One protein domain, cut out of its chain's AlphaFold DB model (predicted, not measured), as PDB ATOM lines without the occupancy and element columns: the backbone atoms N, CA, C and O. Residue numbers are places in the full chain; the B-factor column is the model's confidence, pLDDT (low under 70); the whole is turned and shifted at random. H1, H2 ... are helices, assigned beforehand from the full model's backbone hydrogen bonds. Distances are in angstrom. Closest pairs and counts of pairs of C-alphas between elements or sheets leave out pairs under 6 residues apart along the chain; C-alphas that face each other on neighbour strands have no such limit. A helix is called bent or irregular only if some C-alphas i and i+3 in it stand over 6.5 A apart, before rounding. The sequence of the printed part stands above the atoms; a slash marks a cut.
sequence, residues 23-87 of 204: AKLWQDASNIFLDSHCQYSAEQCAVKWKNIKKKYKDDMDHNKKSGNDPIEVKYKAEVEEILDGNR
ATOM      1  N   ALA A  23       3.866  22.685  42.540       72.25
ATOM      2  CA  ALA A  23       5.243  22.232  42.364       72.25
ATOM      3  C   ALA A  23       5.327  20.699  42.322       72.25
ATOM      4  O   ALA A  23       5.974  20.147  41.441       72.25
ATOM      5  N   LYS A  24       4.589  20.018  43.210       75.38
ATOM      6  CA  LYS A  24       4.482  18.553  43.212       75.38
ATOM      7  C   LYS A  24       3.842  18.008  41.933       75.38
ATOM      8  O   LYS A  24       4.394  17.094  41.349       75.38
ATOM      9  N   LEU A  25       2.768  18.628  41.439       80.00
ATOM     10  CA  LEU A  25       2.144  18.227  40.167       80.00
ATOM     11  C   LEU A  25       3.105  18.337  38.975       80.00
ATOM     12  O   LEU A  25       3.109  17.476  38.101       80.00
ATOM     13  N   TRP A  26       3.931  19.385  38.933       83.56
ATOM     14  CA  TRP A  26       4.943  19.522  37.885       83.56
ATOM     15  C   TRP A  26       6.080  18.519  38.034       83.56
ATOM     16  O   TRP A  26       6.616  18.063  37.026       83.56
ATOM     17  N   GLN A  27       6.427  18.158  39.268       78.38
ATOM     18  CA  GLN A  27       7.394  17.103  39.540       78.38
ATOM     19  C   GLN A  27       6.871  15.737  39.087       78.38
ATOM     20  O   GLN A  27       7.595  15.002  38.428       78.38
ATOM     21  N   ASP A  28       5.604  15.434  39.361       73.88
ATOM     22  CA  ASP A  28       4.960  14.200  38.913       73.88
ATOM     23  C   ASP A  28       4.913  14.136  37.378       73.88
ATOM     24  O   ASP A  28       5.274  13.119  36.790       73.88
ATOM     25  N   ALA A  29       4.565  15.245  36.714       72.69
ATOM     26  CA  ALA A  29       4.609  15.339  35.254       72.69
ATOM     27  C   ALA A  29       6.028  15.120  34.701       72.69
ATOM     28  O   ALA A  29       6.207  14.391  33.731       72.69
ATOM     29  N   SER A  30       7.040  15.716  35.336       75.94
ATOM     30  CA  SER A  30       8.452  15.538  34.979       75.94
ATOM     31  C   SER A  30       8.885  14.074  35.079       75.94
ATOM     32  O   SER A  30       9.498  13.564  34.146       75.94
ATOM     33  N   ASN A  31       8.501  13.377  36.150       73.44
ATOM     34  CA  ASN A  31       8.812  11.960  36.340       73.44
ATOM     35  C   ASN A  31       8.181  11.080  35.248       73.44
ATOM     36  O   ASN A  31       8.854  10.216  34.701       73.44
ATOM     37  N   ILE A  32       6.933  11.359  34.859       73.31
ATOM     38  CA  ILE A  32       6.264  10.645  33.757       73.31
ATOM     39  C   ILE A  32       7.031  10.823  32.437       73.31
ATOM     40  O   ILE A  32       7.153   9.880  31.658       73.31
ATOM     41  N   PHE A  33       7.573  12.019  32.178       69.50
ATOM     42  CA  PHE A  33       8.366  12.259  30.970       69.50
ATOM     43  C   PHE A  33       9.748  11.592  31.017       69.50
ATOM     44  O   PHE A  33      10.232  11.126  29.980       69.50
ATOM     45  N   LEU A  34      10.365  11.494  32.201       69.12
ATOM     46  CA  LEU A  34      11.620  10.761  32.397       69.12
ATOM     47  C   LEU A  34      11.460   9.275  32.052       69.12
ATOM     48  O   LEU A  34      12.312   8.726  31.352       69.12
ATOM     49  N   ASP A  35      10.338   8.669  32.444       59.94
ATOM     50  CA  ASP A  35       9.997   7.284  32.094       59.94
ATOM     51  C   ASP A  35       9.790   7.107  30.574       59.94
ATOM     52  O   ASP A  35      10.062   6.045  30.011       59.94
ATOM     53  N   SER A  36       9.380   8.167  29.870       56.97
ATOM     54  CA  SER A  36       9.132   8.169  28.423       56.97
ATOM     55  C   SER A  36      10.331   8.634  27.571       56.97
ATOM     56  O   SER A  36      10.132   9.128  26.461       56.97
ATOM     57  N   HIS A  37      11.570   8.511  28.071       59.94
ATOM     58  CA  HIS A  37      12.820   8.945  27.407       59.94
ATOM     59  C   HIS A  37      12.906  10.456  27.084       59.94
ATOM     60  O   HIS A  37      13.811  10.893  26.372       59.94
ATOM     61  N   CYS A  38      12.001  11.285  27.617       58.69
ATOM     62  CA  CYS A  38      11.979  12.731  27.407       58.69
ATOM     63  C   CYS A  38      12.384  13.452  28.695       58.69
ATOM     64  O   CYS A  38      11.612  13.547  29.642       58.69
ATOM     65  N   GLN A  39      13.588  14.018  28.746       71.69
ATOM     66  CA  GLN A  39      14.055  14.698  29.957       71.69
ATOM     67  C   GLN A  39      13.476  16.116  30.073       71.69
ATOM     68  O   GLN A  39      14.142  17.102  29.763       71.69
ATOM     69  N   TYR A  40      12.221  16.221  30.514       72.62
ATOM     70  CA  TYR A  40      11.607  17.496  30.887       72.62
ATOM     71  C   TYR A  40      11.651  17.692  32.397       72.62
ATOM     72  O   TYR A  40      11.105  16.882  33.141       72.62
ATOM     73  N   SER A  41      12.243  18.794  32.858       81.38
ATOM     74  CA  SER A  41      12.174  19.204  34.264       81.38
ATOM     75  C   SER A  41      10.772  19.704  34.634       81.38
ATOM     76  O   SER A  41       9.990  20.128  33.776       81.38
ATOM     77  N   ALA A  42      10.454  19.714  35.930       75.19
ATOM     78  CA  ALA A  42       9.189  20.249  36.439       75.19
ATOM     79  C   ALA A  42       8.948  21.705  35.992       75.19
ATOM     80  O   ALA A  42       7.846  22.083  35.587       75.19
ATOM     81  N   GLU A  43      10.001  22.523  35.993       78.69
ATOM     82  CA  GLU A  43       9.932  23.908  35.530       78.69
ATOM     83  C   GLU A  43       9.644  23.995  34.025       78.69
ATOM     84  O   GLU A  43       8.782  24.767  33.596       78.69
ATOM     85  N   GLN A  44      10.289  23.148  33.221       79.06
ATOM     86  CA  GLN A  44      10.033  23.075  31.783       79.06
ATOM     87  C   GLN A  44       8.589  22.650  31.490       79.06
ATOM     88  O   GLN A  44       7.956  23.232  30.605       79.06
ATOM     89  N   CYS A  45       8.031  21.716  32.266       75.00
ATOM     90  CA  CYS A  45       6.624  21.319  32.172       75.00
ATOM     91  C   CYS A  45       5.686  22.503  32.457       75.00
ATOM     92  O   CYS A  45       4.761  22.772  31.686       75.00
ATOM     93  N   ALA A  46       5.962  23.271  33.515       77.75
ATOM     94  CA  ALA A  46       5.169  24.442  33.881       77.75
ATOM     95  C   ALA A  46       5.209  25.540  32.800       77.75
ATOM     96  O   ALA A  46       4.170  26.099  32.426       77.75
ATOM     97  N   VAL A  47       6.397  25.836  32.261       80.25
ATOM     98  CA  VAL A  47       6.585  26.817  31.179       80.25
ATOM     99  C   VAL A  47       5.894  26.351  29.898       80.25
ATOM    100  O   VAL A  47       5.196  27.138  29.251       80.25
ATOM    101  N   LYS A  48       6.018  25.067  29.546       82.94
ATOM    102  CA  LYS A  48       5.351  24.482  28.379       82.94
ATOM    103  C   LYS A  48       3.832  24.605  28.499       82.94
ATOM    104  O   LYS A  48       3.202  25.108  27.571       82.94
ATOM    105  N   TRP A  49       3.260  24.251  29.650       85.00
ATOM    106  CA  TRP A  49       1.826  24.395  29.909       85.00
ATOM    107  C   TRP A  49       1.352  25.848  29.820       85.00
ATOM    108  O   TRP A  49       0.305  26.142  29.239       85.00
ATOM    109  N   LYS A  50       2.134  26.797  30.350       84.12
ATOM    110  CA  LYS A  50       1.839  28.233  30.226       84.12
ATOM    111  C   LYS A  50       1.780  28.669  28.759       84.12
ATOM    112  O   LYS A  50       0.858  29.393  28.385       84.12
ATOM    113  N   ASN A  51       2.721  28.208  27.938       81.62
ATOM    114  CA  ASN A  51       2.771  28.532  26.514       81.62
ATOM    115  C   ASN A  51       1.620  27.893  25.728       81.62
ATOM    116  O   ASN A  51       1.044  28.563  24.877       81.62
ATOM    117  N   ILE A  52       1.258  26.644  26.037       81.44
ATOM    118  CA  ILE A  52       0.105  25.957  25.434       81.44
ATOM    119  C   ILE A  52      -1.178  26.741  25.717       81.44
ATOM    120  O   ILE A  52      -1.884  27.108  24.785       81.44
ATOM    121  N   LYS A  53      -1.427  27.107  26.980       81.31
ATOM    122  CA  LYS A  53      -2.602  27.911  27.349       81.31
ATOM    123  C   LYS A  53      -2.635  29.275  26.676       81.31
ATOM    124  O   LYS A  53      -3.711  29.752  26.337       81.31
ATOM    125  N   LYS A  54      -1.479  29.932  26.540       85.75
ATOM    126  CA  LYS A  54      -1.403  31.228  25.860       85.75
ATOM    127  C   LYS A  54      -1.780  31.080  24.386       85.75
ATOM    128  O   LYS A  54      -2.683  31.772  23.946       85.75
ATOM    129  N   LYS A  55      -1.154  30.140  23.674       85.31
ATOM    130  CA  LYS A  55      -1.453  29.879  22.260       85.31
ATOM    131  C   LYS A  55      -2.913  29.516  22.036       85.31
ATOM    132  O   LYS A  55      -3.552  30.124  21.200       85.31
ATOM    133  N   TYR A  56      -3.453  28.623  22.861       85.56
ATOM    134  CA  TYR A  56      -4.866  28.265  22.825       85.56
ATOM    135  C   TYR A  56      -5.786  29.495  22.889       85.56
ATOM    136  O   TYR A  56      -6.719  29.619  22.103       85.56
ATOM    137  N   LYS A  57      -5.508  30.434  23.806       84.81
ATOM    138  CA  LYS A  57      -6.270  31.685  23.910       84.81
ATOM    139  C   LYS A  57      -6.078  32.578  22.690       84.81
ATOM    140  O   LYS A  57      -7.066  33.077  22.170       84.81
ATOM    141  N   ASP A  58      -4.837  32.748  22.243       86.50
ATOM    142  CA  ASP A  58      -4.506  33.575  21.082       86.50
ATOM    143  C   ASP A  58      -5.220  33.051  19.817       86.50
ATOM    144  O   ASP A  58      -5.828  33.836  19.088       86.50
ATOM    145  N   ASP A  59      -5.233  31.730  19.603       86.12
ATOM    146  CA  ASP A  59      -5.895  31.077  18.469       86.12
ATOM    147  C   ASP A  59      -7.431  31.177  18.579       86.12
ATOM    148  O   ASP A  59      -8.125  31.484  17.608       86.12
ATOM    149  N   MET A  60      -7.990  30.994  19.781       85.69
ATOM    150  CA  MET A  60      -9.422  31.199  20.038       85.69
ATOM    151  C   MET A  60      -9.858  32.647  19.805       85.69
ATOM    152  O   MET A  60     -10.924  32.890  19.237       85.69
ATOM    153  N   ASP A  61      -9.050  33.619  20.217       85.94
ATOM    154  CA  ASP A  61      -9.326  35.038  20.007       85.94
ATOM    155  C   ASP A  61      -9.123  35.451  18.543       85.94
ATOM    156  O   ASP A  61      -9.804  36.361  18.067       85.94
ATOM    157  N   HIS A  62      -8.231  34.777  17.809       87.31
ATOM    158  CA  HIS A  62      -8.093  34.933  16.364       87.31
ATOM    159  C   HIS A  62      -9.364  34.486  15.636       87.31
ATOM    160  O   HIS A  62      -9.882  35.242  14.816       87.31
ATOM    161  N   ASN A  63      -9.904  33.319  15.997       85.56
ATOM    162  CA  ASN A  63     -11.097  32.739  15.372       85.56
ATOM    163  C   ASN A  63     -12.392  33.494  15.699       85.56
ATOM    164  O   ASN A  63     -13.361  33.422  14.948       85.56
ATOM    165  N   LYS A  64     -12.430  34.231  16.813       86.19
ATOM    166  CA  LYS A  64     -13.576  35.080  17.178       86.19
ATOM    167  C   LYS A  64     -13.641  36.388  16.386       86.19
ATOM    168  O   LYS A  64     -14.680  37.047  16.401       86.19
ATOM    169  N   LYS A  65     -12.550  36.813  15.743       87.44
ATOM    170  CA  LYS A  65     -12.505  38.077  14.997       87.44
ATOM    171  C   LYS A  65     -13.063  37.878  13.590       87.44
ATOM    172  O   LYS A  65     -12.575  37.055  12.827       87.44
ATOM    173  N   SER A  66     -14.073  38.673  13.242       75.81
ATOM    174  CA  SER A  66     -14.650  38.683  11.896       75.81
ATOM    175  C   SER A  66     -13.614  39.135  10.863       75.81
ATOM    176  O   SER A  66     -12.931  40.136  11.076       75.81
ATOM    177  N   GLY A  67     -13.534  38.430   9.733       83.31
ATOM    178  CA  GLY A  67     -12.588  38.721   8.650       83.31
ATOM    179  C   GLY A  67     -11.228  38.022   8.764       83.31
ATOM    180  O   GLY A  67     -10.373  38.275   7.921       83.31
ATOM    181  N   ASN A  68     -11.031  37.158   9.765       82.75
ATOM    182  CA  ASN A  68      -9.881  36.256   9.843       82.75
ATOM    183  C   ASN A  68     -10.215  34.876   9.265       82.75
ATOM    184  O   ASN A  68     -11.336  34.387   9.426       82.75
ATOM    185  N   ASP A  69      -9.214  34.231   8.668       82.62
ATOM    186  CA  ASP A  69      -9.308  32.825   8.285       82.62
ATOM    187  C   ASP A  69      -9.309  31.937   9.543       82.62
ATOM    188  O   ASP A  69      -8.514  32.170  10.459       82.62
ATOM    189  N   PRO A  70     -10.185  30.919   9.634       78.50
ATOM    190  CA  PRO A  70     -10.208  30.024  10.783       78.50
ATOM    191  C   PRO A  70      -8.877  29.282  10.955       78.50
ATOM    192  O   PRO A  70      -8.436  28.556  10.064       78.50
ATOM    193  N   ILE A  71      -8.262  29.414  12.131       82.56
ATOM    194  CA  ILE A  71      -7.086  28.640  12.526       82.56
ATOM    195  C   ILE A  71      -7.544  27.378  13.259       82.56
ATOM    196  O   ILE A  71      -8.319  27.431  14.217       82.56
ATOM    197  N   GLU A  72      -7.028  26.226  12.839       79.06
ATOM    198  CA  GLU A  72      -7.211  24.975  13.569       79.06
ATOM    199  C   GLU A  72      -6.443  25.017  14.902       79.06
ATOM    200  O   GLU A  72      -5.211  25.099  14.938       79.06
ATOM    201  N   VAL A  73      -7.173  24.938  16.018       78.38
ATOM    202  CA  VAL A  73      -6.577  24.931  17.359       78.38
ATOM    203  C   VAL A  73      -6.169  23.512  17.725       78.38
ATOM    204  O   VAL A  73      -7.004  22.656  18.012       78.38
ATOM    205  N   LYS A  74      -4.860  23.257  17.721       74.81
ATOM    206  CA  LYS A  74      -4.311  21.941  18.066       74.81
ATOM    207  C   LYS A  74      -4.573  21.602  19.530       74.81
ATOM    208  O   LYS A  74      -4.353  22.438  20.405       74.81
ATOM    209  N   TYR A  75      -4.961  20.352  19.775       72.19
ATOM    210  CA  TYR A  75      -5.291  19.821  21.102       72.19
ATOM    211  C   TYR A  75      -6.408  20.597  21.816       72.19
ATOM    212  O   TYR A  75      -6.384  20.762  23.036       72.19
ATOM    213  N   LYS A  76      -7.353  21.158  21.046       75.62
ATOM    214  CA  LYS A  76      -8.452  21.970  21.579       75.62
ATOM    215  C   LYS A  76      -9.227  21.210  22.657       75.62
ATOM    216  O   LYS A  76      -9.394  21.742  23.748       75.62
ATOM    217  N   ALA A  77      -9.642  19.979  22.357       72.00
ATOM    218  CA  ALA A  77     -10.460  19.165  23.252       72.00
ATOM    219  C   ALA A  77      -9.725  18.832  24.557       72.00
ATOM    220  O   ALA A  77     -10.291  18.948  25.634       72.00
ATOM    221  N   GLU A  78      -8.443  18.487  24.472       74.44
ATOM    222  CA  GLU A  78      -7.607  18.130  25.615       74.44
ATOM    223  C   GLU A  78      -7.291  19.354  26.484       74.44
ATOM    224  O   GLU A  78      -7.246  19.266  27.712       74.44
ATOM    225  N   VAL A  79      -7.082  20.523  25.869       76.69
ATOM    226  CA  VAL A  79      -6.867  21.778  26.600       76.69
ATOM    227  C   VAL A  79      -8.159  22.248  27.266       76.69
ATOM    228  O   VAL A  79      -8.105  22.637  28.432       76.69
ATOM    229  N   GLU A  80      -9.300  22.189  26.576       79.69
ATOM    230  CA  GLU A  80     -10.622  22.470  27.151       79.69
ATOM    231  C   GLU A  80     -10.930  21.505  28.303       79.69
ATOM    232  O   GLU A  80     -11.251  21.965  29.393       79.69
ATOM    233  N   GLU A  81     -10.681  20.200  28.149       75.94
ATOM    234  CA  GLU A  81     -10.892  19.192  29.202       75.94
ATOM    235  C   GLU A  81     -10.102  19.504  30.486       75.94
ATOM    236  O   GLU A  81     -10.628  19.393  31.597       75.94
ATOM    237  N   ILE A  82      -8.846  19.945  30.357       75.06
ATOM    238  CA  ILE A  82      -8.015  20.324  31.509       75.06
ATOM    239  C   ILE A  82      -8.465  21.667  32.117       75.06
ATOM    240  O   ILE A  82      -8.316  21.874  33.326       75.06
ATOM    241  N   LEU A  83      -8.973  22.601  31.305       74.00
ATOM    242  CA  LEU A  83      -9.402  23.933  31.752       74.00
ATOM    243  C   LEU A  83     -10.793  23.934  32.391       74.00
ATOM    244  O   LEU A  83     -10.992  24.646  33.376       74.00
ATOM    245  N   ASP A  84     -11.718  23.137  31.864       72.19
ATOM    246  CA  ASP A  84     -13.113  23.084  32.297       72.19
ATOM    247  C   ASP A  84     -13.262  22.425  33.670       72.19
ATOM    248  O   ASP A  84     -14.280  22.603  34.338       72.19
ATOM    249  N   GLY A  85     -12.241  21.694  34.137       54.91
ATOM    250  CA  GLY A  85     -12.148  21.188  35.510       54.91
ATOM    251  C   GLY A  85     -13.272  20.228  35.919       54.91
ATOM    252  O   GLY A  85     -13.362  19.858  37.090       54.91
ATOM    253  N   ASN A  86     -14.121  19.807  34.977       48.28
ATOM    254  CA  ASN A  86     -15.403  19.163  35.246       48.28
ATOM    255  C   ASN A  86     -15.366  17.641  35.035       48.28
ATOM    256  O   ASN A  86     -16.295  17.049  34.482       48.28
ATOM    257  N   ARG A  87     -14.297  16.976  35.500       46.44
ATOM    258  CA  ARG A  87     -14.248  15.509  35.545       46.44
ATOM    259  C   ARG A  87     -13.662  14.987  36.863       46.44
ATOM    260  O   ARG A  87     -12.495  15.243  37.163       46.44
TER     261      ARG A  87
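AT A GLANCE: This is residues 23 to 87 of the 204 residues of the protein "Myb_DNA-bind_4 domain-containing protein" of Rhizophagus irregularis (UniProt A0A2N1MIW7). What shape do these atoms make? One long helix, H2, makes the length of an open, loosely built frame, with H1 set crosswise at its first end. Past Asn 63, the last residue of H2, a long link loops out, with residues 64 to 69 sticking out, and folds back to the short helix H3, set crosswise beside the middle of H2. What is the make-up? The printed part has 65 residues with three named helices, in the order H1, H2, H3, and no named strand, and its class is all helix. How large is it? It is loose, with a radius of gyration of the C-alphas of 14.7 A, and elongated, with spans of 44 by 25 by 18 A.

HOW THE PARTS SIT: How does H1, residues 23 to 35, meet H2, residues 42 to 63? They touch, H2 with residues 42 to 46 alone, and the closest C-alphas, those of Trp 26 and Ala 42, are 4.5 A apart. Their lines are about perpendicular, at 82 degrees. Where is H3, residues 76 to 84? H3 and H2 only just touch, with 3 pairs of C-alphas within 8 A, H2 with residues 53 to 56 alone; the closest C-alphas are those of Tyr 56 and Lys 76, 7.4 A apart. Their lines stand at 71 degrees, only just about perpendicular. H1 and H3 are apart. What do the backbones show? In H1, H2 and H3 every O i to N i+4 pair is within hydrogen-bond range.

IN THESE COORDINATES: Where does H1 begin? C-alpha 23 is at (5.243, 22.232, 42.364), and H1 measures 18.7 A from first to last C-alpha. How long are the others? H2 measures 31.8 A and begins with C-alpha 42 at (9.189, 20.249, 36.439); H3 measures 11.7 A and ends with C-alpha 84 at (-13.113, 23.084, 32.297).

THE WHOLE: How far does it reach? The two C-alphas farthest apart, those of Asp 35 and Gly 67, are 45.3 A apart, and the printed part has no cut. Which link is long? The link from H2 to H3 is long, with 12 residues; that from H1 to H2 is short, with 6. Where is confidence low? The pLDDT is under 70 in residues 33 to 38 and 85 to 87, and its mean over the printed part is 76.4.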